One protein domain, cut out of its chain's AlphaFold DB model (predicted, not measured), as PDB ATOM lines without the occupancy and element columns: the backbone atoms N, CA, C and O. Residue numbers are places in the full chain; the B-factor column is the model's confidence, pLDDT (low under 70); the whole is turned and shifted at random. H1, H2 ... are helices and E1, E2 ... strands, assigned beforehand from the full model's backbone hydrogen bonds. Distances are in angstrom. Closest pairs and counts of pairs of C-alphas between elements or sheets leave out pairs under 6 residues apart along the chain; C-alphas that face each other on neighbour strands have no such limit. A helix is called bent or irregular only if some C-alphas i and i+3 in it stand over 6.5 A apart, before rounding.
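AT A GLANCE: This is residues 23 to 123, 132 to 191 and 207 to 253 of the 1318 residues of the protein "Putative tetratricopeptide repeat protein 41" of Homo sapiens (UniProt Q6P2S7). A parallel sheet of four strands forms the core of three layers, with H5, H7 and H2b, one arm of the bent helix H2, on one face and H8 on the other. H1 packs on H8, H2a and H3 pack together beyond the sheet, and residues 55 to 77 make a long run between H1 and H2. The printed part has 208 residues with eight named helices and four named strands, in the order E1 H1 H2 E2 H3 H4 H5 E3 H6 H7 E4 H8; its class is mixed, and the sheet's order is E1 E2 E3 E4. It is compact, with a radius of gyration of the C-alphas of 17.6 A and spans of 49 by 39 by 37 A.

IN THESE COORDINATES: E1, residues 26 to 29, begins at C-alpha 26 (149.535, 107.618, 189.897). H1, residues 35 to 54, and H2, residues 78 to 102, were each assigned as one helix by their hydrogen bonds but are bent: C-alphas 43 and 46 are 7.0 A apart, C-alphas 89 and 92 7.7 A. Their arms are H1a, 35 to 43, H1b, 46 to 54, H2a, 78 to 89, and H2b, 92 to 102. E2 is 106 to 110, H3 132 to 146 with 20.9 A, H4 150 to 153, H5 160 to 170, E3 177 to 182 with 16.9 A, H6 188 to 191, H7 207 to 223 with 24.0 A, and E4 228 to 231. H8, residues 234 to 252, 26.8 A, ends at C-alpha 252 (144.887, 90.832, 188.110).

HOW THE PARTS SIT: E1, H1, H2 and E2 make a strand-helix-strand unit, two parallel neighbour strands with helices between. N 28 and O 107 are 2.8 A apart, N 180 of E3 and O 108 of E2 2.8 A, and N 181 of E3 and O 229 of E4 2.8 A, within hydrogen-bond range. H5 is over E1 and E2 at a height over the sheet of 9.5 A; H8, on the opposite face, is over E3 and E4 at 9.6 A. H1b touches H8, closest C-alphas Leu 49 and Phe 242, 7.0 A, at a shallow tilt of 19 degrees. H2b touches H5, C-alphas of Val 99 and Ala 168 at 6.1 A. H3 touches H2a, C-alphas of Asn 140 and Ser 89 at 4.4 A, and H4, Ala 145 and Val 152 at 6.3 A. H7 is close to H5 but not clearly touching, and H6 touches no helix. Every O i to N i+4 pair is within range in H1a, H1b, H2b, H5, H7 and H8, but 6 of 8 in H2a and 10 of 11 in H3; H4 and H6 are too short for such a pair.

THE WHOLE: The C-alphas of Ser 55 and His 123 are farthest apart, 55.1 A. Two cuts leave gaps of 15.5 A, C-alpha 123 to 132, and 17.4 A, C-alpha 191 to 207. H1 to H2 is a long link. Mean pLDDT of the printed part is 81.7; 40 residues are under 70, among them 66 to 82 and 184 to 191.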
ATOM      1  N   ILE A  23     144.095  99.785 184.735       90.37
ATOM      2  CA  ILE A  23     145.321  99.894 185.523       90.37
ATOM      3  C   ILE A  23     145.837 101.328 185.374       90.37
ATOM      4  O   ILE A  23     146.482 101.692 184.390       90.37
ATOM      5  N   GLN A  24     145.485 102.163 186.353       92.56
ATOM      6  CA  GLN A  24     145.787 103.596 186.370       92.56
ATOM      7  C   GLN A  24     146.746 103.950 187.522       92.56
ATOM      8  O   GLN A  24     146.282 104.391 188.571       92.56
ATOM      9  N   PRO A  25     148.069 103.734 187.397       94.77
ATOM     10  CA  PRO A  25     149.015 104.142 188.429       94.77
ATOM     11  C   PRO A  25     149.187 105.660 188.477       94.77
ATOM     12  O   PRO A  25     149.482 106.287 187.460       94.77
ATOM     13  N   TYR A  26     149.089 106.241 189.673       94.92
ATOM     14  CA  TYR A  26     149.535 107.618 189.897       94.92
ATOM     15  C   TYR A  26     151.067 107.683 189.893       94.92
ATOM     16  O   TYR A  26     151.714 106.881 190.575       94.92
ATOM     17  N   ILE A  27     151.637 108.636 189.152       93.81
ATOM     18  CA  ILE A  27     153.079 108.894 189.084       93.81
ATOM     19  C   ILE A  27     153.448 109.978 190.101       93.81
ATOM     20  O   ILE A  27     153.180 111.160 189.900       93.81
ATOM     21  N   CYS A  28     154.100 109.576 191.188       92.92
ATOM     22  CA  CYS A  28     154.626 110.471 192.213       92.92
ATOM     23  C   CYS A  28     156.138 110.664 192.023       92.92
ATOM     24  O   CYS A  28     156.916 109.708 192.063       92.92
ATOM     25  N   SER A  29     156.578 111.901 191.793       90.78
ATOM     26  CA  SER A  29     158.001 112.234 191.656       90.78
ATOM     27  C   SER A  29     158.259 113.709 191.956       90.78
ATOM     28  O   SER A  29     157.354 114.543 191.889       90.78
ATOM     29  N   THR A  30     159.504 114.058 192.269       83.41
ATOM     30  CA  THR A  30     159.912 115.459 192.403       83.41
ATOM     31  C   THR A  30     159.998 116.141 191.026       83.41
ATOM     32  O   THR A  30     160.292 115.540 189.990       83.41
ATOM     33  N   LEU A  31     159.626 117.423 190.973       72.30
ATOM     34  CA  LEU A  31     159.221 118.058 189.709       72.30
ATOM     35  C   LEU A  31     160.381 118.365 188.761       72.30
ATOM     36  O   LEU A  31     160.226 118.236 187.548       72.30
ATOM     37  N   ASN A  32     161.518 118.791 189.308       70.13
ATOM     38  CA  ASN A  32     162.606 119.401 188.538       70.13
ATOM     39  C   ASN A  32     163.687 118.402 188.093       70.13
ATOM     40  O   ASN A  32     164.522 118.757 187.269       70.13
ATOM     41  N   ASP A  33     163.695 117.195 188.660       80.17
ATOM     42  CA  ASP A  33     164.809 116.241 188.608       80.17
ATOM     43  C   ASP A  33     164.404 114.831 188.142       80.17
ATOM     44  O   ASP A  33     165.199 113.910 188.302       80.17
ATOM     45  N   PHE A  34     163.197 114.679 187.574       87.68
ATOM     46  CA  PHE A  34     162.635 113.426 187.027       87.68
ATOM     47  C   PHE A  34     161.995 113.577 185.637       87.68
ATOM     48  O   PHE A  34     161.218 112.726 185.209       87.68
ATOM     49  N   GLN A  35     162.247 114.684 184.930       85.07
ATOM     50  CA  GLN A  35     161.590 114.923 183.639       85.07
ATOM     51  C   GLN A  35     162.020 113.895 182.581       85.07
ATOM     52  O   GLN A  35     161.164 113.362 181.885       85.07
ATOM     53  N   GLU A  36     163.313 113.566 182.526       87.56
ATOM     54  CA  GLU A  36     163.867 112.561 181.610       87.56
ATOM     55  C   GLU A  36     163.302 111.161 181.898       87.56
ATOM     56  O   GLU A  36     162.863 110.482 180.974       87.56
ATOM     57  N   GLU A  37     163.215 110.754 183.170       91.30
ATOM     58  CA  GLU A  37     162.549 109.508 183.565       91.30
ATOM     59  C   GLU A  37     161.070 109.461 183.162       91.30
ATOM     60  O   GLU A  37     160.618 108.462 182.597       91.30
ATOM     61  N   ARG A  38     160.303 110.527 183.434       89.83
ATOM     62  CA  ARG A  38     158.870 110.588 183.098       89.83
ATOM     63  C   ARG A  38     158.649 110.533 181.589       89.83
ATOM     64  O   ARG A  38     157.842 109.726 181.132       89.83
ATOM     65  N   ASP A  39     159.395 111.327 180.821       89.13
ATOM     66  CA  ASP A  39     159.302 111.339 179.360       89.13
ATOM     67  C   ASP A  39     159.762 109.998 178.761       89.13
ATOM     68  O   ASP A  39     159.138 109.500 177.823       89.13
ATOM     69  N   PHE A  40     160.795 109.355 179.316       92.93
ATOM     70  CA  PHE A  40     161.226 108.029 178.869       92.93
ATOM     71  C   PHE A  40     160.144 106.964 179.104       92.93
ATOM     72  O   PHE A  40     159.802 106.227 178.174       92.93
ATOM     73  N   LEU A  41     159.568 106.899 180.309       94.61
ATOM     74  CA  LEU A  41     158.509 105.938 180.633       94.61
ATOM     75  C   LEU A  41     157.242 106.178 179.799       94.61
ATOM     76  O   LEU A  41     156.681 105.221 179.263       94.61
ATOM     77  N   ALA A  42     156.829 107.439 179.634       89.77
ATOM     78  CA  ALA A  42     155.636 107.813 178.880       89.77
ATOM     79  C   ALA A  42     155.744 107.519 177.377       89.77
ATOM     80  O   ALA A  42     154.767 107.069 176.781       89.77
ATOM     81  N   ASN A  43     156.914 107.733 176.767       89.77
ATOM     82  CA  ASN A  43     157.102 107.495 175.333       89.77
ATOM     83  C   ASN A  43     157.430 106.031 174.989       89.77
ATOM     84  O   ASN A  43     157.113 105.602 173.882       89.77
ATOM     85  N   ASN A  44     158.051 105.263 175.897       92.65
ATOM     86  CA  ASN A  44     158.579 103.928 175.569       92.65
ATOM     87  C   ASN A  44     157.908 102.773 176.325       92.65
ATOM     88  O   ASN A  44     157.663 101.734 175.719       92.65
ATOM     89  N   ILE A  45     157.620 102.914 177.624       94.96
ATOM     90  CA  ILE A  45     157.240 101.780 178.493       94.96
ATOM     91  C   ILE A  45     155.726 101.690 178.703       94.96
ATOM     92  O   ILE A  45     155.135 100.623 178.534       94.96
ATOM     93  N   PHE A  46     155.072 102.806 179.025       94.14
ATOM     94  CA  PHE A  46     153.621 102.840 179.220       94.14
ATOM     95  C   PHE A  46     152.818 102.451 177.959       94.14
ATOM     96  O   PHE A  46     151.803 101.774 178.123       94.14
ATOM     97  N   PRO A  47     153.253 102.756 176.714       90.67
ATOM     98  CA  PRO A  47     152.595 102.244 175.510       90.67
ATOM     99  C   PRO A  47     152.632 100.712 175.403       90.67
ATOM    100  O   PRO A  47     151.611 100.115 175.077       90.67
ATOM    101  N   GLN A  48     153.756 100.071 175.750       92.32
ATOM    102  CA  GLN A  48     153.889  98.606 175.734       92.32
ATOM    103  C   GLN A  48     153.010  97.949 176.809       92.32
ATOM    104  O   GLN A  48     152.305  96.983 176.531       92.32
ATOM    105  N   LEU A  49     152.982  98.509 178.025       92.51
ATOM    106  CA  LEU A  49     152.077  98.053 179.091       92.51
ATOM    107  C   LEU A  49     150.597  98.255 178.724       92.51
ATOM    108  O   LEU A  49     149.749  97.464 179.134       92.51
ATOM    109  N   ASN A  50     150.276  99.280 177.927       88.54
ATOM    110  CA  ASN A  50     148.924  99.491 177.420       88.54
ATOM    111  C   ASN A  50     148.562  98.490 176.319       88.54
ATOM    112  O   ASN A  50     147.473  97.926 176.354       88.54
ATOM    113  N   GLU A  51     149.456  98.204 175.373       81.43
ATOM    114  CA  GLU A  51     149.262  97.137 174.381       81.43
ATOM    115  C   GLU A  51     149.039  95.774 175.064       81.43
ATOM    116  O   GLU A  51     148.066  95.085 174.751       81.43
ATOM    117  N   LEU A  52     149.829  95.469 176.102       81.91
ATOM    118  CA  LEU A  52     149.646  94.304 176.976       81.91
ATOM    119  C   LEU A  52     148.350  94.302 177.797       81.91
ATOM    120  O   LEU A  52     147.988  93.244 178.292       81.91
ATOM    121  N   CYS A  53     147.654  95.429 177.968       81.31
ATOM    122  CA  CYS A  53     146.334  95.475 178.611       81.31
ATOM    123  C   CYS A  53     145.188  95.352 177.594       81.31
ATOM    124  O   CYS A  53     144.191  94.675 177.856       81.31
ATOM    125  N   ASN A  54     145.338  95.972 176.417       74.20
ATOM    126  CA  ASN A  54     144.302  96.021 175.383       74.20
ATOM    127  C   ASN A  54     143.899  94.622 174.884       74.20
ATOM    128  O   ASN A  54     142.720  94.389 174.624       74.20
ATOM    129  N   SER A  55     144.840  93.673 174.819       68.20
ATOM    130  CA  SER A  55     144.584  92.270 174.446       68.20
ATOM    131  C   SER A  55     143.687  91.493 175.428       68.20
ATOM    132  O   SER A  55     143.190  90.421 175.084       68.20
ATOM    133  N   TRP A  56     143.418  92.041 176.618       66.50
ATOM    134  CA  TRP A  56     142.588  91.430 177.667       66.50
ATOM    135  C   TRP A  56     141.242  92.139 177.865       66.50
ATOM    136  O   TRP A  56     140.414  91.687 178.657       66.50
ATOM    137  N   GLY A  57     141.007  93.250 177.158       67.12
ATOM    138  CA  GLY A  57     139.808  94.075 177.324       67.12
ATOM    139  C   GLY A  57     139.895  95.126 178.440       67.12
ATOM    140  O   GLY A  57     138.861  95.558 178.944       67.12
ATOM    141  N   THR A  58     141.106  95.542 178.820       76.54
ATOM    142  CA  THR A  58     141.372  96.645 179.765       76.54
ATOM    143  C   THR A  58     142.444  97.587 179.188       76.54
ATOM    144  O   THR A  58     142.885  97.396 178.057       76.54
ATOM    145  N   TYR A  59     142.869  98.623 179.916       84.65
ATOM    146  CA  TYR A  59     143.932  99.539 179.474       84.65
ATOM    147  C   TYR A  59     144.873  99.941 180.617       84.65
ATOM    148  O   TYR A  59     144.505  99.899 181.797       84.65
ATOM    149  N   PHE A  60     146.078 100.373 180.241       91.25
ATOM    150  CA  PHE A  60     147.071 100.963 181.135       91.25
ATOM    151  C   PHE A  60     147.177 102.466 180.866       91.25
ATOM    152  O   PHE A  60     147.432 102.881 179.735       91.25
ATOM    153  N   LYS A  61     147.012 103.297 181.899       90.88
ATOM    154  CA  LYS A  61     147.133 104.761 181.791       90.88
ATOM    155  C   LYS A  61     147.764 105.329 183.053       90.88
ATOM    156  O   LYS A  61     147.084 105.557 184.049       90.88
ATOM    157  N   ALA A  62     149.069 105.570 182.995       92.24
ATOM    158  CA  ALA A  62     149.770 106.320 184.027       92.24
ATOM    159  C   ALA A  62     149.188 107.737 184.155       92.24
ATOM    160  O   ALA A  62     149.045 108.449 183.159       92.24
ATOM    161  N   VAL A  63     148.864 108.146 185.380       90.94
ATOM    162  CA  VAL A  63     148.370 109.490 185.694       90.94
ATOM    163  C   VAL A  63     149.530 110.317 186.226       90.94
ATOM    164  O   VAL A  63     149.981 110.107 187.350       90.94
ATOM    165  N   ASP A  64     150.002 111.267 185.420       88.67
ATOM    166  CA  ASP A  64     151.079 112.185 185.789       88.67
ATOM    167  C   ASP A  64     150.591 113.642 185.834       88.67
ATOM    168  O   ASP A  64     150.150 114.210 184.834       88.67
ATOM    169  N   LEU A  65     150.697 114.264 187.013       85.20
ATOM    170  CA  LEU A  65     150.380 115.678 187.253       85.20
ATOM    171  C   LEU A  65     151.654 116.543 187.424       85.20
ATOM    172  O   LEU A  65     151.586 117.701 187.859       85.20
ATOM    173  N   SER A  66     152.832 116.005 187.082       69.21
ATOM    174  CA  SER A  66     154.160 116.565 187.388       69.21
ATOM    175  C   SER A  66     154.660 117.644 186.409       69.21
ATOM    176  O   SER A  66     155.862 117.747 186.161       69.21
ATOM    177  N   TRP A  67     153.785 118.486 185.843       61.89
ATOM    178  CA  TRP A  67     154.210 119.436 184.800       61.89
ATOM    179  C   TRP A  67     154.983 120.653 185.347       61.89
ATOM    180  O   TRP A  67     154.521 121.398 186.214       61.89
ATOM    181  N   SER A  68     156.134 120.939 184.736       47.35
ATOM    182  CA  SER A  68     157.052 122.058 185.019       47.35
ATOM    183  C   SER A  68     156.523 123.480 184.708       47.35
ATOM    184  O   SER A  68     157.235 124.468 184.899       47.35
ATOM    185  N   ALA A  69     155.268 123.625 184.265       44.98
ATOM    186  CA  ALA A  69     154.695 124.869 183.729       44.98
ATOM    187  C   ALA A  69     154.298 125.910 184.800       44.98
ATOM    188  O   ALA A  69     153.864 127.012 184.473       44.98
ATOM    189  N   LEU A  70     154.502 125.609 186.088       48.92
ATOM    190  CA  LEU A  70     154.257 126.522 187.222       48.92
ATOM    191  C   LEU A  70     155.303 127.652 187.367       48.92
ATOM    192  O   LEU A  70     155.312 128.383 188.367       48.92
ATOM    193  N   LYS A  71     156.155 127.834 186.350       49.37
ATOM    194  CA  LYS A  71     156.817 129.104 186.031       49.37
ATOM    195  C   LYS A  71     155.927 129.877 185.055       49.37
ATOM    196  O   LYS A  71     156.063 129.730 183.843       49.37
ATOM    197  N   ALA A  72     155.024 130.698 185.594       48.22
ATOM    198  CA  ALA A  72     154.159 131.559 184.793       48.22
ATOM    199  C   ALA A  72     154.980 132.369 183.762       48.22
ATOM    200  O   ALA A  72     155.924 133.063 184.158       48.22
ATOM    201  N   PRO A  73     154.637 132.316 182.460       51.18
ATOM    202  CA  PRO A  73     155.158 133.245 181.463       51.18
ATOM    203  C   PRO A  73     155.065 134.696 181.952       51.18
ATOM    204  O   PRO A  73     154.029 135.108 182.471       51.18
ATOM    205  N   LYS A  74     156.137 135.483 181.763       52.27
ATOM    206  CA  LYS A  74     156.255 136.865 182.282       52.27
ATOM    207  C   LYS A  74     155.153 137.828 181.796       52.27
ATOM    208  O   LYS A  74     155.006 138.905 182.360       52.27
ATOM    209  N   SER A  75     154.392 137.442 180.774       56.39
ATOM    210  CA  SER A  75     153.250 138.170 180.223       56.39
ATOM    211  C   SER A  75     152.103 137.199 179.911       56.39
ATOM    212  O   SER A  75     151.874 136.841 178.754       56.39
ATOM    213  N   LEU A  76     151.406 136.729 180.947       61.24
ATOM    214  CA  LEU A  76     150.188 135.934 180.786       61.24
ATOM    215  C   LEU A  76     148.975 136.865 180.570       61.24
ATOM    216  O   LEU A  76     148.828 137.824 181.331       61.24
ATOM    217  N   PRO A  77     148.093 136.613 179.583       65.01
ATOM    218  CA  PRO A  77     146.841 137.355 179.433       65.01
ATOM    219  C   PRO A  77     145.974 137.303 180.701       65.01
ATOM    220  O   PRO A  77     145.894 136.271 181.366       65.01
ATOM    221  N   THR A  78     145.282 138.398 181.023       64.71
ATOM    222  CA  THR A  78     144.587 138.582 182.314       64.71
ATOM    223  C   THR A  78     143.553 137.490 182.622       64.71
ATOM    224  O   THR A  78     143.409 137.088 183.773       64.71
ATOM    225  N   HIS A  79     142.874 136.961 181.598       64.31
ATOM    226  CA  HIS A  79     141.908 135.865 181.744       64.31
ATOM    227  C   HIS A  79     142.577 134.531 182.133       64.31
ATOM    228  O   HIS A  79     142.092 133.836 183.024       64.31
ATOM    229  N   LEU A  80     143.738 134.211 181.544       68.35
ATOM    230  CA  LEU A  80     144.537 133.025 181.882       68.35
ATOM    231  C   LEU A  80     145.100 133.108 183.310       68.35
ATOM    232  O   LEU A  80     145.232 132.087 183.984       68.35
ATOM    233  N   PHE A  81     145.408 134.317 183.795       67.96
ATOM    234  CA  PHE A  81     145.969 134.520 185.134       67.96
ATOM    235  C   PHE A  81     145.030 134.046 186.256       67.96
ATOM    236  O   PHE A  81     145.504 133.394 187.187       67.96
ATOM    237  N   ARG A  82     143.711 134.295 186.147       69.84
ATOM    238  CA  ARG A  82     142.703 133.821 187.123       69.84
ATOM    239  C   ARG A  82     142.723 132.297 187.253       69.84
ATOM    240  O   ARG A  82     142.732 131.768 188.359       69.84
ATOM    241  N   GLN A  83     142.727 131.583 186.132       72.28
ATOM    242  CA  GLN A  83     142.646 130.121 186.144       72.28
ATOM    243  C   GLN A  83     143.975 129.497 186.582       72.28
ATOM    244  O   GLN A  83     143.980 128.572 187.392       72.28
ATOM    245  N   TYR A  84     145.106 130.079 186.170       73.10
ATOM    246  CA  TYR A  84     146.428 129.708 186.671       73.10
ATOM    247  C   TYR A  84     146.562 129.879 188.198       73.10
ATOM    248  O   TYR A  84     147.116 128.997 188.857       73.10
ATOM    249  N   SER A  85     146.048 130.967 188.791       71.12
ATOM    250  CA  SER A  85     146.099 131.146 190.251       71.12
ATOM    251  C   SER A  85     145.203 130.147 190.987       71.12
ATOM    252  O   SER A  85     145.659 129.548 191.959       71.12
ATOM    253  N   CYS A  86     143.993 129.880 190.483       73.53
ATOM    254  CA  CYS A  86     143.078 128.892 191.068       73.53
ATOM    255  C   CYS A  86     143.647 127.463 191.010       73.53
ATOM    256  O   CYS A  86     143.621 126.743 192.004       73.53
ATOM    257  N   LEU A  87     144.230 127.061 189.875       77.63
ATOM    258  CA  LEU A  87     144.931 125.778 189.735       77.63
ATOM    259  C   LEU A  87     146.108 125.661 190.713       77.63
ATOM    260  O   LEU A  87     146.353 124.591 191.270       77.63
ATOM    261  N   ARG A  88     146.833 126.762 190.949       77.00
ATOM    262  CA  ARG A  88     147.977 126.799 191.867       77.00
ATOM    263  C   ARG A  88     147.563 126.625 193.331       77.00
ATOM    264  O   ARG A  88     148.267 125.910 194.042       77.00
ATOM    265  N   SER A  89     146.453 127.224 193.771       78.02
ATOM    266  CA  SER A  89     145.953 127.064 195.145       78.02
ATOM    267  C   SER A  89     145.099 125.814 195.371       78.02
ATOM    268  O   SER A  89     144.893 125.426 196.514       78.02
ATOM    269  N   GLN A  90     144.659 125.127 194.313       80.87
ATOM    270  CA  GLN A  90     143.951 123.840 194.407       80.87
ATOM    271  C   GLN A  90     144.849 122.610 194.207       80.87
ATOM    272  O   GLN A  90     144.378 121.479 194.349       80.87
ATOM    273  N   ARG A  91     146.131 122.797 193.869       84.80
ATOM    274  CA  ARG A  91     146.999 121.713 193.390       84.80
ATOM    275  C   ARG A  91     147.091 120.524 194.348       84.80
ATOM    276  O   ARG A  91     147.059 119.391 193.886       84.80
ATOM    277  N   LEU A  92     147.203 120.759 195.657       86.73
ATOM    278  CA  LEU A  92     147.354 119.674 196.629       86.73
ATOM    279  C   LEU A  92     146.053 118.875 196.789       86.73
ATOM    280  O   LEU A  92     146.119 117.650 196.796       86.73
ATOM    281  N   LYS A  93     144.878 119.533 196.802       87.17
ATOM    282  CA  LYS A  93     143.577 118.837 196.698       87.17
ATOM    283  C   LYS A  93     143.571 117.934 195.460       87.17
ATOM    284  O   LYS A  93     143.259 116.757 195.574       87.17
ATOM    285  N   LEU A  94     143.947 118.473 194.297       88.10
ATOM    286  CA  LEU A  94     143.894 117.747 193.027       88.10
ATOM    287  C   LEU A  94     144.825 116.523 193.000       88.10
ATOM    288  O   LEU A  94     144.394 115.450 192.589       88.10
ATOM    289  N   CYS A  95     146.067 116.658 193.476       90.73
ATOM    290  CA  CYS A  95     147.005 115.539 193.605       90.73
ATOM    291  C   CYS A  95     146.457 114.444 194.537       90.73
ATOM    292  O   CYS A  95     146.439 113.273 194.164       90.73
ATOM    293  N   LEU A  96     145.944 114.811 195.718       91.82
ATOM    294  CA  LEU A  96     145.408 113.854 196.694       91.82
ATOM    295  C   LEU A  96     144.111 113.174 196.208       91.82
ATOM    296  O   LEU A  96     143.947 111.966 196.392       91.82
ATOM    297  N   ASP A  97     143.233 113.910 195.519       90.09
ATOM    298  CA  ASP A  97     142.038 113.364 194.860       90.09
ATOM    299  C   ASP A  97     142.406 112.330 193.787       90.09
ATOM    300  O   ASP A  97     141.766 111.278 193.699       90.09
ATOM    301  N   TYR A  98     143.447 112.592 192.991       91.73
ATOM    302  CA  TYR A  98     143.912 111.655 191.969       91.73
ATOM    303  C   TYR A  98     144.658 110.451 192.550       91.73
ATOM    304  O   TYR A  98     144.413 109.342 192.082       91.73
ATOM    305  N   VAL A  99     145.469 110.611 193.602       93.16
ATOM    306  CA  VAL A  99     146.050 109.478 194.352       93.16
ATOM    307  C   VAL A  99     144.943 108.543 194.856       93.16
ATOM    308  O   VAL A  99     145.025 107.329 194.663       93.16
ATOM    309  N   ASN A 100     143.863 109.097 195.415       91.19
ATOM    310  CA  ASN A 100     142.700 108.317 195.846       91.19
ATOM    311  C   ASN A 100     141.918 107.693 194.679       91.19
ATOM    312  O   ASN A 100     141.400 106.588 194.819       91.19
ATOM    313  N   SER A 101     141.841 108.364 193.524       88.67
ATOM    314  CA  SER A 101     141.187 107.823 192.323       88.67
ATOM    315  C   SER A 101     141.993 106.708 191.642       88.67
ATOM    316  O   SER A 101     141.398 105.852 190.993       88.67
ATOM    317  N   CYS A 102     143.322 106.722 191.774       91.52
ATOM    318  CA  CYS A 102     144.237 105.726 191.209       91.52
ATOM    319  C   CYS A 102     144.427 104.502 192.123       91.52
ATOM    320  O   CYS A 102     144.863 103.445 191.666       91.52
ATOM    321  N   PHE A 103     144.099 104.617 193.416       90.70
ATOM    322  CA  PHE A 103     144.202 103.516 194.373       90.70
ATOM    323  C   PHE A 103     143.434 102.273 193.861       90.70
ATOM    324  O   PHE A 103     142.240 102.363 193.560       90.70
ATOM    325  N   PRO A 104     144.081 101.095 193.749       92.34
ATOM    326  CA  PRO A 104     145.236 100.641 194.529       92.34
ATOM    327  C   PRO A 104     146.634 100.888 193.917       92.34
ATOM    328  O   PRO A 104     147.611 100.401 194.489       92.34
ATOM    329  N   PHE A 105     146.748 101.587 192.784       94.86
ATOM    330  CA  PHE A 105     147.956 101.645 191.951       94.86
ATOM    331  C   PHE A 105     148.830 102.888 192.194       94.86
ATOM    332  O   PHE A 105     148.354 104.021 192.103       94.86
ATOM    333  N   PHE A 106     150.131 102.690 192.437       95.68
ATOM    334  CA  PHE A 106     151.072 103.790 192.699       95.68
ATOM    335  C   PHE A 106     152.482 103.494 192.169       95.68
ATOM    336  O   PHE A 106     153.033 102.420 192.427       95.68
ATOM    337  N   ILE A 107     153.082 104.460 191.469       95.57
ATOM    338  CA  ILE A 107     154.492 104.460 191.053       95.57
ATOM    339  C   ILE A 107     155.153 105.693 191.661       95.57
ATOM    340  O   ILE A 107     154.755 106.819 191.372       95.57
ATOM    341  N   CYS A 108     156.188 105.493 192.468       94.92
ATOM    342  CA  CYS A 108     156.953 106.576 193.070       94.92
ATOM    343  C   CYS A 108     158.408 106.541 192.601       94.92
ATOM    344  O   CYS A 108     159.051 105.497 192.678       94.92
ATOM    345  N   MET A 109     158.959 107.681 192.186       93.85
ATOM    346  CA  MET A 109     160.369 107.815 191.805       93.85
ATOM    347  C   MET A 109     161.049 108.863 192.699       93.85
ATOM    348  O   MET A 109     160.587 110.001 192.753       93.85
ATOM    349  N   LEU A 110     162.109 108.487 193.435       91.62
ATOM    350  CA  LEU A 110     162.763 109.369 194.424       91.62
ATOM    351  C   LEU A 110     164.275 109.519 194.218       91.62
ATOM    352  O   LEU A 110     165.049 108.555 194.264       91.62
ATOM    353  N   GLY A 111     164.696 110.775 194.058       87.92
ATOM    354  CA  GLY A 111     166.048 111.175 193.669       87.92
ATOM    355  C   GLY A 111     166.872 111.675 194.848       87.92
ATOM    356  O   GLY A 111     166.968 110.996 195.870       87.92
ATOM    357  N   GLN A 112     167.477 112.852 194.684       83.30
ATOM    358  CA  GLN A 112     168.260 113.527 195.729       83.30
ATOM    359  C   GLN A 112     167.614 114.841 196.204       83.30
ATOM    360  O   GLN A 112     168.111 115.444 197.149       83.30
ATOM    361  N   THR A 113     166.516 115.284 195.579       84.04
ATOM    362  CA  THR A 113     165.733 116.438 196.048       84.04
ATOM    363  C   THR A 113     164.558 115.980 196.915       84.04
ATOM    364  O   THR A 113     164.056 114.866 196.758       84.04
ATOM    365  N   TYR A 114     164.119 116.833 197.844       83.92
ATOM    366  CA  TYR A 114     162.925 116.585 198.671       83.92
ATOM    367  C   TYR A 114     161.647 117.211 198.077       83.92
ATOM    368  O   TYR A 114     160.532 116.789 198.393       83.92
ATOM    369  N   GLY A 115     161.803 118.193 197.184       80.14
ATOM    370  CA  GLY A 115     160.710 118.954 196.579       80.14
ATOM    371  C   GLY A 115     160.312 120.198 197.383       80.14
ATOM    372  O   GLY A 115     160.806 120.451 198.476       80.14
ATOM    373  N   ASP A 116     159.404 120.999 196.821       76.97
ATOM    374  CA  ASP A 116     158.944 122.263 197.415       76.97
ATOM    375  C   ASP A 116     158.262 122.044 198.782       76.97
ATOM    376  O   ASP A 116     157.182 121.455 198.846       76.97
ATOM    377  N   PHE A 117     158.850 122.587 199.856       76.56
ATOM    378  CA  PHE A 117     158.327 122.519 201.231       76.56
ATOM    379  C   PHE A 117     158.188 123.911 201.889       76.56
ATOM    380  O   PHE A 117     158.454 124.941 201.253       76.56
ATOM    381  N   LEU A 118     157.719 123.962 203.137       73.80
ATOM    382  CA  LEU A 118     157.668 125.157 203.996       73.80
ATOM    383  C   LEU A 118     158.687 124.983 205.137       73.80
ATOM    384  O   LEU A 118     158.590 123.982 205.837       73.80
ATOM    385  N   PRO A 119     159.645 125.904 205.360       68.55
ATOM    386  CA  PRO A 119     160.589 125.782 206.475       68.55
ATOM    387  C   PRO A 119     159.878 125.839 207.833       68.55
ATOM    388  O   PRO A 119     158.992 126.676 208.020       68.55
ATOM    389  N   ASP A 120     160.307 125.022 208.798       65.30
ATOM    390  CA  ASP A 120     159.641 124.880 210.110       65.30
ATOM    391  C   ASP A 120     159.549 126.211 210.891       65.30
ATOM    392  O   ASP A 120     158.629 126.429 211.674       65.30
ATOM    393  N   TYR A 121     160.465 127.147 210.624       55.74
ATOM    394  CA  TYR A 121     160.520 128.487 211.224       55.74
ATOM    395  C   TYR A 121     159.497 129.490 210.645       55.74
ATOM    396  O   TYR A 121     159.484 130.661 211.029       55.74
ATOM    397  N   SER A 122     158.660 129.081 209.684       55.12
ATOM    398  CA  SER A 122     157.660 129.960 209.069       55.12
ATOM    399  C   SER A 122     156.412 130.109 209.952       55.12
ATOM    400  O   SER A 122     155.463 129.333 209.878       55.12
ATOM    401  N   HIS A 123     156.408 131.143 210.804       46.55
ATOM    402  CA  HIS A 123     155.281 131.454 211.692       46.55
ATOM    403  C   HIS A 123     153.938 131.523 210.943       46.55
ATOM    404  O   HIS A 123     153.715 132.404 210.114       46.55
ATOM    405  N   LEU A 132     154.196 137.038 197.790       35.58
ATOM    406  CA  LEU A 132     153.093 136.287 197.154       35.58
ATOM    407  C   LEU A 132     153.372 134.778 197.024       35.58
ATOM    408  O   LEU A 132     152.453 133.967 197.105       35.58
ATOM    409  N   SER A 133     154.636 134.386 196.839       45.60
ATOM    410  CA  SER A 133     155.028 132.978 196.721       45.60
ATOM    411  C   SER A 133     154.699 132.170 197.981       45.60
ATOM    412  O   SER A 133     154.163 131.067 197.861       45.60
ATOM    413  N   SER A 134     154.955 132.730 199.168       46.03
ATOM    414  CA  SER A 134     154.657 132.114 200.468       46.03
ATOM    415  C   SER A 134     153.155 131.935 200.680       46.03
ATOM    416  O   SER A 134     152.720 130.852 201.067       46.03
ATOM    417  N   LEU A 135     152.365 132.969 200.359       50.43
ATOM    418  CA  LEU A 135     150.902 132.934 200.452       50.43
ATOM    419  C   LEU A 135     150.331 131.764 199.635       50.43
ATOM    420  O   LEU A 135     149.598 130.952 200.189       50.43
ATOM    421  N   SER A 136     150.775 131.586 198.383       61.22
ATOM    422  CA  SER A 136     150.289 130.492 197.521       61.22
ATOM    423  C   SER A 136     150.614 129.071 198.017       61.22
ATOM    424  O   SER A 136     149.944 128.125 197.612       61.22
ATOM    425  N   LYS A 137     151.624 128.891 198.889       66.66
ATOM    426  CA  LYS A 137     151.898 127.591 199.534       66.66
ATOM    427  C   LYS A 137     150.940 127.338 200.698       66.66
ATOM    428  O   LYS A 137     150.340 126.272 200.770       66.66
ATOM    429  N   VAL A 138     150.774 128.328 201.576       73.56
ATOM    430  CA  VAL A 138     149.897 128.244 202.758       73.56
ATOM    431  C   VAL A 138     148.425 128.102 202.348       73.56
ATOM    432  O   VAL A 138     147.712 127.265 202.895       73.56
ATOM    433  N   GLU A 139     147.989 128.850 201.333       76.81
ATOM    434  CA  GLU A 139     146.646 128.758 200.744       76.81
ATOM    435  C   GLU A 139     146.325 127.330 200.269       76.81
ATOM    436  O   GLU A 139     145.261 126.804 200.581       76.81
ATOM    437  N   ASN A 140     147.272 126.665 199.600       82.13
ATOM    438  CA  ASN A 140     147.108 125.311 199.067       82.13
ATOM    439  C   ASN A 140     146.941 124.244 200.175       82.13
ATOM    440  O   ASN A 140     146.154 123.309 200.017       82.13
ATOM    441  N   LEU A 141     147.607 124.413 201.327       85.16
ATOM    442  CA  LEU A 141     147.391 123.568 202.513       85.16
ATOM    443  C   LEU A 141     145.974 123.758 203.085       85.16
ATOM    444  O   LEU A 141     145.260 122.779 203.306       85.16
ATOM    445  N   TYR A 142     145.532 125.008 203.273       82.77
ATOM    446  CA  TYR A 142     144.181 125.306 203.770       82.77
ATOM    447  C   TYR A 142     143.077 124.852 202.804       82.77
ATOM    448  O   TYR A 142     142.035 124.364 203.246       82.77
ATOM    449  N   VAL A 143     143.299 124.968 201.492       80.61
ATOM    450  CA  VAL A 143     142.377 124.478 200.461       80.61
ATOM    451  C   VAL A 143     142.268 122.954 200.505       80.61
ATOM    452  O   VAL A 143     141.146 122.447 200.508       80.61
ATOM    453  N   ALA A 144     143.379 122.215 200.602       84.38
ATOM    454  CA  ALA A 144     143.336 120.759 200.768       84.38
ATOM    455  C   ALA A 144     142.588 120.356 202.055       84.38
ATOM    456  O   ALA A 144     141.684 119.516 202.012       84.38
ATOM    457  N   ALA A 145     142.874 121.025 203.175       84.83
ATOM    458  CA  ALA A 145     142.225 120.775 204.460       84.83
ATOM    459  C   ALA A 145     140.702 121.005 204.425       84.83
ATOM    460  O   ALA A 145     139.935 120.117 204.799       84.83
ATOM    461  N   LYS A 146     140.240 122.152 203.896       77.30
ATOM    462  CA  LYS A 146     138.805 122.488 203.755       77.30
ATOM    463  C   LYS A 146     138.047 121.517 202.829       77.30
ATOM    464  O   LYS A 146     136.823 121.395 202.924       77.30
ATOM    465  N   ASN A 147     138.758 120.832 201.933       75.17
ATOM    466  CA  ASN A 147     138.187 119.930 200.929       75.17
ATOM    467  C   ASN A 147     138.398 118.432 201.228       75.17
ATOM    468  O   ASN A 147     138.175 117.612 200.344       75.17
ATOM    469  N   GLY A 148     138.741 118.065 202.469       78.27
ATOM    470  CA  GLY A 148     138.696 116.671 202.941       78.27
ATOM    471  C   GLY A 148     140.020 116.088 203.435       78.27
ATOM    472  O   GLY A 148     140.022 114.954 203.906       78.27
ATOM    473  N   TYR A 149     141.115 116.852 203.394       87.11
ATOM    474  CA  TYR A 149     142.450 116.401 203.810       87.11
ATOM    475  C   TYR A 149     142.969 117.173 205.042       87.11
ATOM    476  O   TYR A 149     144.014 117.816 204.958       87.11
ATOM    477  N   PRO A 150     142.258 117.181 206.191       86.27
ATOM    478  CA  PRO A 150     142.616 118.015 207.348       86.27
ATOM    479  C   PRO A 150     143.994 117.675 207.932       86.27
ATOM    480  O   PRO A 150     144.701 118.574 208.383       86.27
ATOM    481  N   TRP A 151     144.402 116.403 207.843       90.55
ATOM    482  CA  TRP A 151     145.692 115.882 208.311       90.55
ATOM    483  C   TRP A 151     146.909 116.578 207.668       90.55
ATOM    484  O   TRP A 151     147.996 116.601 208.239       90.55
ATOM    485  N   VAL A 152     146.727 117.219 206.505       88.64
ATOM    486  CA  VAL A 152     147.749 118.041 205.834       88.64
ATOM    487  C   VAL A 152     148.238 119.196 206.726       88.64
ATOM    488  O   VAL A 152     149.387 119.621 206.609       88.64
ATOM    489  N   LEU A 153     147.401 119.686 207.650       86.89
ATOM    490  CA  LEU A 153     147.764 120.741 208.605       86.89
ATOM    491  C   LEU A 153     148.539 120.230 209.831       86.89
ATOM    492  O   LEU A 153     149.077 121.048 210.572       86.89
ATOM    493  N   GLU A 154     148.625 118.914 210.049       86.47
ATOM    494  CA  GLU A 154     149.396 118.327 211.156       86.47
ATOM    495  C   GLU A 154     150.905 118.361 210.873       86.47
ATOM    496  O   GLU A 154     151.708 118.523 211.789       86.47
ATOM    497  N   ASN A 155     151.295 118.247 209.597       83.90
ATOM    498  CA  ASN A 155     152.690 118.244 209.145       83.90
ATOM    499  C   ASN A 155     152.900 119.254 207.992       83.90
ATOM    500  O   ASN A 155     153.248 118.861 206.876       83.90
ATOM    501  N   PRO A 156     152.698 120.567 208.220       83.12
ATOM    502  CA  PRO A 156     152.641 121.571 207.153       83.12
ATOM    503  C   PRO A 156     153.991 121.850 206.464       83.12
ATOM    504  O   PRO A 156     154.018 122.554 205.456       83.12
ATOM    505  N   SER A 157     155.104 121.317 206.987       84.41
ATOM    506  CA  SER A 157     156.433 121.379 206.365       84.41
ATOM    507  C   SER A 157     156.796 120.155 205.515       84.41
ATOM    508  O   SER A 157     157.915 120.091 204.998       84.41
ATOM    509  N   CYS A 158     155.880 119.202 205.310       88.36
ATOM    510  CA  CYS A 158     156.058 118.175 204.284       88.36
ATOM    511  C   CYS A 158     156.069 118.789 202.870       88.36
ATOM    512  O   CYS A 158     155.425 119.809 202.605       88.36
ATOM    513  N   SER A 159     156.801 118.167 201.941       88.38
ATOM    514  CA  SER A 159     156.702 118.514 200.519       88.38
ATOM    515  C   SER A 159     155.445 117.905 199.886       88.38
ATOM    516  O   SER A 159     154.881 116.938 200.400       88.38
ATOM    517  N   LEU A 160     155.013 118.438 198.735       87.10
ATOM    518  CA  LEU A 160     153.881 117.877 197.976       87.10
ATOM    519  C   LEU A 160     154.084 116.382 197.660       87.10
ATOM    520  O   LEU A 160     153.148 115.603 197.803       87.10
ATOM    521  N   THR A 161     155.312 115.982 197.330       90.10
ATOM    522  CA  THR A 161     155.684 114.584 197.069       90.10
ATOM    523  C   THR A 161     155.585 113.718 198.333       90.10
ATOM    524  O   THR A 161     155.108 112.588 198.253       90.10
ATOM    525  N   GLU A 162     155.943 114.221 199.525       92.97
ATOM    526  CA  GLU A 162     155.686 113.464 200.763       92.97
ATOM    527  C   GLU A 162     154.185 113.376 201.090       92.97
ATOM    528  O   GLU A 162     153.732 112.310 201.499       92.97
ATOM    529  N   PHE A 163     153.388 114.427 200.859       93.02
ATOM    530  CA  PHE A 163     151.930 114.351 201.037       93.02
ATOM    531  C   PHE A 163     151.285 113.295 200.117       93.02
ATOM    532  O   PHE A 163     150.457 112.509 200.579       93.02
ATOM    533  N   GLU A 164     151.696 113.224 198.846       93.00
ATOM    534  CA  GLU A 164     151.262 112.182 197.900       93.00
ATOM    535  C   GLU A 164     151.625 110.773 198.398       93.00
ATOM    536  O   GLU A 164     150.768 109.890 198.424       93.00
ATOM    537  N   ILE A 165     152.864 110.569 198.861       93.81
ATOM    538  CA  ILE A 165     153.336 109.285 199.407       93.81
ATOM    539  C   ILE A 165     152.589 108.908 200.696       93.81
ATOM    540  O   ILE A 165     152.244 107.738 200.880       93.81
ATOM    541  N   ILE A 166     152.307 109.870 201.582       93.67
ATOM    542  CA  ILE A 166     151.545 109.624 202.812       93.67
ATOM    543  C   ILE A 166     150.125 109.159 202.471       93.67
ATOM    544  O   ILE A 166     149.693 108.120 202.972       93.67
ATOM    545  N   GLN A 167     149.429 109.868 201.577       93.23
ATOM    546  CA  GLN A 167     148.077 109.502 201.146       93.23
ATOM    547  C   GLN A 167     148.047 108.154 200.415       93.23
ATOM    548  O   GLN A 167     147.141 107.357 200.653       93.23
ATOM    549  N   ALA A 168     149.032 107.883 199.558       92.07
ATOM    550  CA  ALA A 168     149.089 106.653 198.778       92.07
ATOM    551  C   ALA A 168     149.406 105.421 199.632       92.07
ATOM    552  O   ALA A 168     148.702 104.422 199.516       92.07
ATOM    553  N   ALA A 169     150.461 105.483 200.453       90.70
ATOM    554  CA  ALA A 169     151.128 104.302 201.013       90.70
ATOM    555  C   ALA A 169     151.221 104.263 202.549       90.70
ATOM    556  O   ALA A 169     151.528 103.209 203.114       90.70
ATOM    557  N   PHE A 170     150.977 105.374 203.256       90.06
ATOM    558  CA  PHE A 170     150.964 105.387 204.728       90.06
ATOM    559  C   PHE A 170     149.548 105.353 205.304       90.06
ATOM    560  O   PHE A 170     149.319 104.579 206.229       90.06
ATOM    561  N   LEU A 171     148.616 106.126 204.738       89.36
ATOM    562  CA  LEU A 171     147.200 106.147 205.131       89.36
ATOM    563  C   LEU A 171     146.371 105.035 204.470       89.36
ATOM    564  O   LEU A 171     145.389 104.582 205.050       89.36
ATOM    565  N   ASN A 172     146.772 104.584 203.279       84.40
ATOM    566  CA  ASN A 172     146.146 103.482 202.551       84.40
ATOM    567  C   ASN A 172     147.201 102.411 202.234       84.40
ATOM    568  O   ASN A 172     148.358 102.736 201.972       84.40
ATOM    569  N   GLU A 173     146.818 101.132 202.243       82.64
ATOM    570  CA  GLU A 173     147.745 100.011 202.034       82.64
ATOM    571  C   GLU A 173     147.326  99.149 200.838       82.64
ATOM    572  O   GLU A 173     146.162  98.774 200.697       82.64
ATOM    573  N   SER A 174     148.279  98.834 199.959       86.98
ATOM    574  CA  SER A 174     148.051  98.065 198.732       86.98
ATOM    575  C   SER A 174     149.290  97.248 198.356       86.98
ATOM    576  O   SER A 174     150.421  97.637 198.631       86.98
ATOM    577  N   GLN A 175     149.070  96.123 197.670       86.32
ATOM    578  CA  GLN A 175     150.130  95.275 197.108       86.32
ATOM    579  C   GLN A 175     150.654  95.771 195.743       86.32
ATOM    580  O   GLN A 175     151.499  95.107 195.150       86.32
ATOM    581  N   PHE A 176     150.133  96.888 195.224       91.03
ATOM    582  CA  PHE A 176     150.410  97.420 193.881       91.03
ATOM    583  C   PHE A 176     151.043  98.825 193.929       91.03
ATOM    584  O   PHE A 176     150.717  99.711 193.136       91.03
ATOM    585  N   GLN A 177     151.930  99.028 194.905       93.50
ATOM    586  CA  GLN A 177     152.660 100.271 195.152       93.50
ATOM    587  C   GLN A 177     154.155 100.004 194.968       93.50
ATOM    588  O   GLN A 177     154.714  99.183 195.690       93.50
ATOM    589  N   TYR A 178     154.799 100.673 194.010       95.18
ATOM    590  CA  TYR A 178     156.201 100.427 193.657       95.18
ATOM    591  C   TYR A 178     157.034 101.707 193.739       95.18
ATOM    592  O   TYR A 178     156.619 102.763 193.260       95.18
ATOM    593  N   PHE A 179     158.224 101.600 194.329       95.88
ATOM    594  CA  PHE A 179     159.131 102.712 194.596       95.88
ATOM    595  C   PHE A 179     160.473 102.489 193.888       95.88
ATOM    596  O   PHE A 179     161.117 101.465 194.093       95.88
ATOM    597  N   TYR A 180     160.922 103.455 193.090       95.84
ATOM    598  CA  TYR A 180     162.141 103.382 192.281       95.84
ATOM    599  C   TYR A 180     163.112 104.484 192.724       95.84
ATOM    600  O   TYR A 180     162.834 105.679 192.593       95.84
ATOM    601  N   PHE A 181     164.238 104.103 193.324       93.45
ATOM    602  CA  PHE A 181     165.205 105.033 193.912       93.45
ATOM    603  C   PHE A 181     166.444 105.166 193.018       93.45
ATOM    604  O   PHE A 181     167.163 104.193 192.796       93.45
ATOM    605  N   ARG A 182     166.731 106.386 192.549       89.72
ATOM    606  CA  ARG A 182     167.906 106.658 191.706       89.72
ATOM    607  C   ARG A 182     169.204 106.524 192.509       89.72
ATOM    608  O   ARG A 182     169.366 107.219 193.515       89.72
ATOM    609  N   THR A 183     170.128 105.681 192.049       80.16
ATOM    610  CA  THR A 183     171.435 105.426 192.690       80.16
ATOM    611  C   THR A 183     172.589 106.239 192.093       80.16
ATOM    612  O   THR A 183     173.579 106.479 192.782       80.16
ATOM    613  N   GLY A 184     172.486 106.684 190.835       62.04
ATOM    614  CA  GLY A 184     173.568 107.372 190.116       62.04
ATOM    615  C   GLY A 184     173.582 108.904 190.248       62.04
ATOM    616  O   GLY A 184     172.541 109.559 190.231       62.04
ATOM    617  N   THR A 185     174.784 109.494 190.292       53.75
ATOM    618  CA  THR A 185     175.022 110.944 190.092       53.75
ATOM    619  C   THR A 185     175.295 111.314 188.628       53.75
ATOM    620  O   THR A 185     175.424 112.490 188.297       53.75
ATOM    621  N   THR A 186     175.389 110.324 187.738       44.48
ATOM    622  CA  THR A 186     175.812 110.461 186.336       44.48
ATOM    623  C   THR A 186     174.879 111.336 185.499       44.48
ATOM    624  O   THR A 186     175.376 112.180 184.759       44.48
ATOM    625  N   LEU A 187     173.558 111.194 185.662       48.19
ATOM    626  CA  LEU A 187     172.550 111.967 184.914       48.19
ATOM    627  C   LEU A 187     172.640 113.483 185.176       48.19
ATOM    628  O   LEU A 187     172.509 114.279 184.252       48.19
ATOM    629  N   LEU A 188     172.967 113.907 186.405       48.35
ATOM    630  CA  LEU A 188     173.046 115.335 186.756       48.35
ATOM    631  C   LEU A 188     174.123 116.105 185.974       48.35
ATOM    632  O   LEU A 188     173.983 117.313 185.784       48.35
ATOM    633  N   LYS A 189     175.167 115.428 185.471       43.53
ATOM    634  CA  LYS A 189     176.239 116.083 184.701       43.53
ATOM    635  C   LYS A 189     175.720 116.760 183.429       43.53
ATOM    636  O   LYS A 189     176.182 117.851 183.114       43.53
ATOM    637  N   ALA A 190     174.719 116.176 182.765       42.40
ATOM    638  CA  ALA A 190     174.105 116.767 181.575       42.40
ATOM    639  C   ALA A 190     173.396 118.106 181.869       42.40
ATOM    640  O   ALA A 190     173.366 118.992 181.019       42.40
ATOM    641  N   LEU A 191     172.860 118.283 183.083       43.55
ATOM    642  CA  LEU A 191     172.066 119.456 183.472       43.55
ATOM    643  C   LEU A 191     172.876 120.585 184.129       43.55
ATOM    644  O   LEU A 191     172.424 121.738 184.092       43.55
ATOM    645  N   ASN A 207     170.434 123.021 201.313       65.45
ATOM    646  CA  ASN A 207     170.733 121.743 200.665       65.45
ATOM    647  C   ASN A 207     170.948 120.623 201.699       65.45
ATOM    648  O   ASN A 207     170.577 119.475 201.453       65.45
ATOM    649  N   GLU A 208     171.514 120.947 202.863       75.34
ATOM    650  CA  GLU A 208     171.674 120.006 203.983       75.34
ATOM    651  C   GLU A 208     170.316 119.633 204.599       75.34
ATOM    652  O   GLU A 208     170.069 118.463 204.894       75.34
ATOM    653  N   GLU A 209     169.389 120.592 204.717       81.77
ATOM    654  CA  GLU A 209     168.031 120.300 205.186       81.77
ATOM    655  C   GLU A 209     167.254 119.422 204.189       81.77
ATOM    656  O   GLU A 209     166.659 118.420 204.594       81.77
ATOM    657  N   GLU A 210     167.290 119.734 202.886       79.19
ATOM    658  CA  GLU A 210     166.625 118.914 201.862       79.19
ATOM    659  C   GLU A 210     167.183 117.487 201.803       79.19
ATOM    660  O   GLU A 210     166.406 116.529 201.795       79.19
ATOM    661  N   THR A 211     168.512 117.325 201.816       82.82
ATOM    662  CA  THR A 211     169.155 115.998 201.785       82.82
ATOM    663  C   THR A 211     168.848 115.175 203.041       82.82
ATOM    664  O   THR A 211     168.589 113.971 202.941       82.82
ATOM    665  N   LEU A 212     168.751 115.810 204.216       87.15
ATOM    666  CA  LEU A 212     168.285 115.153 205.438       87.15
ATOM    667  C   LEU A 212     166.796 114.760 205.367       87.15
ATOM    668  O   LEU A 212     166.435 113.667 205.813       87.15
ATOM    669  N   ARG A 213     165.924 115.614 204.807       89.14
ATOM    670  CA  ARG A 213     164.483 115.328 204.654       89.14
ATOM    671  C   ARG A 213     164.227 114.178 203.667       89.14
ATOM    672  O   ARG A 213     163.519 113.237 204.028       89.14
ATOM    673  N   ILE A 214     164.854 114.162 202.483       89.35
ATOM    674  CA  ILE A 214     164.712 113.037 201.531       89.35
ATOM    675  C   ILE A 214     165.334 111.739 202.068       89.35
ATOM    676  O   ILE A 214     164.764 110.665 201.870       89.35
ATOM    677  N   GLY A 215     166.442 111.819 202.816       88.89
ATOM    678  CA  GLY A 215     167.035 110.667 203.501       88.89
ATOM    679  C   GLY A 215     166.077 110.040 204.522       88.89
ATOM    680  O   GLY A 215     165.842 108.830 204.490       88.89
ATOM    681  N   LYS A 216     165.447 110.869 205.369       92.03
ATOM    682  CA  LYS A 216     164.395 110.438 206.306       92.03
ATOM    683  C   LYS A 216     163.196 109.819 205.581       92.03
ATOM    684  O   LYS A 216     162.731 108.763 206.000       92.03
ATOM    685  N   LEU A 217     162.725 110.419 204.485       92.18
ATOM    686  CA  LEU A 217     161.601 109.895 203.697       92.18
ATOM    687  C   LEU A 217     161.920 108.530 203.060       92.18
ATOM    688  O   LEU A 217     161.125 107.598 203.180       92.18
ATOM    689  N   LYS A 218     163.102 108.365 202.453       92.71
ATOM    690  CA  LYS A 218     163.550 107.069 201.909       92.71
ATOM    691  C   LYS A 218     163.659 106.000 203.002       92.71
ATOM    692  O   LYS A 218     163.165 104.891 202.808       92.71
ATOM    693  N   ALA A 219     164.224 106.339 204.164       91.75
ATOM    694  CA  ALA A 219     164.288 105.434 205.311       91.75
ATOM    695  C   ALA A 219     162.889 105.041 205.827       91.75
ATOM    696  O   ALA A 219     162.636 103.863 206.069       91.75
ATOM    697  N   LYS A 220     161.959 106.001 205.919       93.45
ATOM    698  CA  LYS A 220     160.554 105.805 206.317       93.45
ATOM    699  C   LYS A 220     159.830 104.828 205.375       93.45
ATOM    700  O   LYS A 220     159.196 103.890 205.854       93.45
ATOM    701  N   ILE A 221     159.997 104.971 204.057       92.46
ATOM    702  CA  ILE A 221     159.445 104.051 203.038       92.46
ATOM    703  C   ILE A 221     160.027 102.637 203.186       92.46
ATOM    704  O   ILE A 221     159.267 101.672 203.274       92.46
ATOM    705  N   ILE A 222     161.358 102.510 203.280       92.04
ATOM    706  CA  ILE A 222     162.033 101.213 203.461       92.04
ATOM    707  C   ILE A 222     161.583 100.542 204.770       92.04
ATOM    708  O   ILE A 222     161.276  99.353 204.772       92.04
ATOM    709  N   SER A 223     161.466 101.298 205.869       91.17
ATOM    710  CA  SER A 223     161.048 100.763 207.174       91.17
ATOM    711  C   SER A 223     159.608 100.242 207.213       91.17
ATOM    712  O   SER A 223     159.299  99.411 208.063       91.17
ATOM    713  N   LYS A 224     158.739 100.673 206.283       88.95
ATOM    714  CA  LYS A 224     157.385 100.119 206.130       88.95
ATOM    715  C   LYS A 224     157.370  98.787 205.352       88.95
ATOM    716  O   LYS A 224     156.343  98.119 205.308       88.95
ATOM    717  N   GLY A 225     158.493  98.369 204.758       86.19
ATOM    718  CA  GLY A 225     158.581  97.128 203.977       86.19
ATOM    719  C   GLY A 225     157.934  97.219 202.590       86.19
ATOM    720  O   GLY A 225     157.525  96.203 202.031       86.19
ATOM    721  N   LEU A 226     157.815  98.432 202.040       88.53
ATOM    722  CA  LEU A 226     157.236  98.673 200.716       88.53
ATOM    723  C   LEU A 226     158.175  98.178 199.587       88.53
ATOM    724  O   LEU A 226     159.394  98.168 199.777       88.53
ATOM    725  N   PRO A 227     157.654  97.799 198.400       90.77
ATOM    726  CA  PRO A 227     158.473  97.364 197.264       90.77
ATOM    727  C   PRO A 227     159.395  98.475 196.734       90.77
ATOM    728  O   PRO A 227     158.968  99.344 195.971       90.77
ATOM    729  N   VAL A 228     160.674  98.434 197.122       93.39
ATOM    730  CA  VAL A 228     161.720  99.360 196.654       93.39
ATOM    731  C   VAL A 228     162.642  98.674 195.642       93.39
ATOM    732  O   VAL A 228     163.175  97.589 195.888       93.39
ATOM    733  N   ARG A 229     162.864  99.342 194.509       94.30
ATOM    734  CA  ARG A 229     163.889  99.062 193.498       94.30
ATOM    735  C   ARG A 229     164.923 100.189 193.486       94.30
ATOM    736  O   ARG A 229     164.607 101.327 193.834       94.30
ATOM    737  N   PHE A 230     166.131  99.886 193.029       93.58
ATOM    738  CA  PHE A 230     167.175 100.874 192.751       93.58
ATOM    739  C   PHE A 230     167.491 100.860 191.255       93.58
ATOM    740  O   PHE A 230     167.346  99.809 190.636       93.58
ATOM    741  N   TYR A 231     167.871 102.005 190.685       93.52
ATOM    742  CA  TYR A 231     168.217 102.109 189.265       93.52
ATOM    743  C   TYR A 231     169.279 103.187 188.994       93.52
ATOM    744  O   TYR A 231     169.380 104.203 189.694       93.52
ATOM    745  N   SER A 232     170.066 102.961 187.950       87.25
ATOM    746  CA  SER A 232     171.289 103.695 187.613       87.25
ATOM    747  C   SER A 232     171.120 104.573 186.372       87.25
ATOM    748  O   SER A 232     171.698 105.661 186.310       87.25
ATOM    749  N   ASP A 233     170.302 104.119 185.419       89.62
ATOM    750  CA  ASP A 233     170.006 104.771 184.142       89.62
ATOM    751  C   ASP A 233     168.554 104.515 183.675       89.62
ATOM    752  O   ASP A 233     167.779 103.808 184.325       89.62
ATOM    753  N   LEU A 234     168.169 105.131 182.551       91.60
ATOM    754  CA  LEU A 234     166.805 105.088 182.018       91.60
ATOM    755  C   LEU A 234     166.382 103.698 181.508       91.60
ATOM    756  O   LEU A 234     165.209 103.350 181.629       91.60
ATOM    757  N   HIS A 235     167.304 102.894 180.970       92.20
ATOM    758  CA  HIS A 235     166.988 101.548 180.490       92.20
ATOM    759  C   HIS A 235     166.765 100.589 181.662       92.20
ATOM    760  O   HIS A 235     165.761  99.878 181.659       92.20
ATOM    761  N   GLU A 236     167.609 100.641 182.701       93.59
ATOM    762  CA  GLU A 236     167.399  99.867 183.935       93.59
ATOM    763  C   GLU A 236     166.046 100.216 184.588       93.59
ATOM    764  O   GLU A 236     165.277  99.321 184.946       93.59
ATOM    765  N   LEU A 237     165.694 101.507 184.666       94.80
ATOM    766  CA  LEU A 237     164.367 101.941 185.126       94.80
ATOM    767  C   LEU A 237     163.236 101.367 184.258       94.80
ATOM    768  O   LEU A 237     162.225 100.908 184.789       94.80
ATOM    769  N   GLY A 238     163.402 101.392 182.933       95.06
ATOM    770  CA  GLY A 238     162.415 100.886 181.983       95.06
ATOM    771  C   GLY A 238     162.149  99.392 182.128       95.06
ATOM    772  O   GLY A 238     160.989  98.991 182.222       95.06
ATOM    773  N   GLU A 239     163.205  98.579 182.203       95.32
ATOM    774  CA  GLU A 239     163.093  97.131 182.409       95.32
ATOM    775  C   GLU A 239     162.457  96.793 183.762       95.32
ATOM    776  O   GLU A 239     161.573  95.936 183.827       95.32
ATOM    777  N   LEU A 240     162.854  97.487 184.836       96.10
ATOM    778  CA  LEU A 240     162.284  97.292 186.170       96.10
ATOM    779  C   LEU A 240     160.785  97.617 186.198       96.10
ATOM    780  O   LEU A 240     159.996  96.791 186.656       96.10
ATOM    781  N   VAL A 241     160.383  98.777 185.666       96.51
ATOM    782  CA  VAL A 241     158.974  99.198 185.597       96.51
ATOM    783  C   VAL A 241     158.165  98.246 184.716       96.51
ATOM    784  O   VAL A 241     157.103  97.790 185.136       96.51
ATOM    785  N   PHE A 242     158.657  97.892 183.525       95.99
ATOM    786  CA  PHE A 242     157.962  96.967 182.628       95.99
ATOM    787  C   PHE A 242     157.756  95.590 183.275       95.99
ATOM    788  O   PHE A 242     156.655  95.041 183.234       95.99
ATOM    789  N   LYS A 243     158.791  95.052 183.929       95.17
ATOM    790  CA  LYS A 243     158.759  93.743 184.591       95.17
ATOM    791  C   LYS A 243     157.828  93.719 185.800       95.17
ATOM    792  O   LYS A 243     156.993  92.822 185.898       95.17
ATOM    793  N   ASP A 244     157.949  94.692 186.702       94.91
ATOM    794  CA  ASP A 244     157.103  94.756 187.896       94.91
ATOM    795  C   ASP A 244     155.625  94.964 187.524       94.91
ATOM    796  O   ASP A 244     154.761  94.285 188.079       94.91
ATOM    797  N   TRP A 245     155.316  95.811 186.532       94.73
ATOM    798  CA  TRP A 245     153.929  96.046 186.105       94.73
ATOM    799  C   TRP A 245     153.346  94.947 185.215       94.73
ATOM    800  O   TRP A 245     152.145  94.702 185.303       94.73
ATOM    801  N   SER A 246     154.160  94.200 184.462       91.83
ATOM    802  CA  SER A 246     153.696  92.971 183.794       91.83
ATOM    803  C   SER A 246     153.185  91.945 184.814       91.83
ATOM    804  O   SER A 246     152.108  91.384 184.637       91.83
ATOM    805  N   VAL A 247     153.876  91.786 185.952       90.55
ATOM    806  CA  VAL A 247     153.414  90.924 187.056       90.55
ATOM    807  C   VAL A 247     152.138  91.467 187.722       90.55
ATOM    808  O   VAL A 247     151.310  90.681 188.183       90.55
ATOM    809  N   VAL A 248     151.921  92.790 187.756       90.86
ATOM    810  CA  VAL A 248     150.637  93.370 188.204       90.86
ATOM    811  C   VAL A 248     149.501  93.010 187.241       90.86
ATOM    812  O   VAL A 248     148.440  92.592 187.708       90.86
ATOM    813  N   ILE A 249     149.731  93.121 185.927       87.32
ATOM    814  CA  ILE A 249     148.765  92.744 184.882       87.32
ATOM    815  C   ILE A 249     148.411  91.254 185.022       87.32
ATOM    816  O   ILE A 249     147.248  90.939 185.256       87.32
ATOM    817  N   GLU A 250     149.398  90.351 185.014       85.09
ATOM    818  CA  GLU A 250     149.190  88.895 185.139       85.09
ATOM    819  C   GLU A 250     148.473  88.477 186.437       85.09
ATOM    820  O   GLU A 250     147.696  87.519 186.466       85.09
ATOM    821  N   LYS A 251     148.726  89.186 187.545       86.01
ATOM    822  CA  LYS A 251     148.126  88.889 188.856       86.01
ATOM    823  C   LYS A 251     146.671  89.355 188.968       86.01
ATOM    824  O   LYS A 251     145.909  88.778 189.746       86.01
ATOM    825  N   LEU A 252     146.281  90.390 188.226       81.29
ATOM    826  CA  LEU A 252     144.887  90.832 188.110       81.29
ATOM    827  C   LEU A 252     144.133  90.057 187.021       81.29
ATOM    828  O   LEU A 252     142.925  89.830 187.143       81.29
ATOM    829  N   HIS A 253     144.851  89.649 185.978       71.89
ATOM    830  CA  HIS A 253     144.341  89.058 184.751       71.89
ATOM    831  C   HIS A 253     145.226  87.840 184.406       71.89
ATOM    832  O   HIS A 253     146.296  88.003 183.832       71.89
TER     833      HIS A 253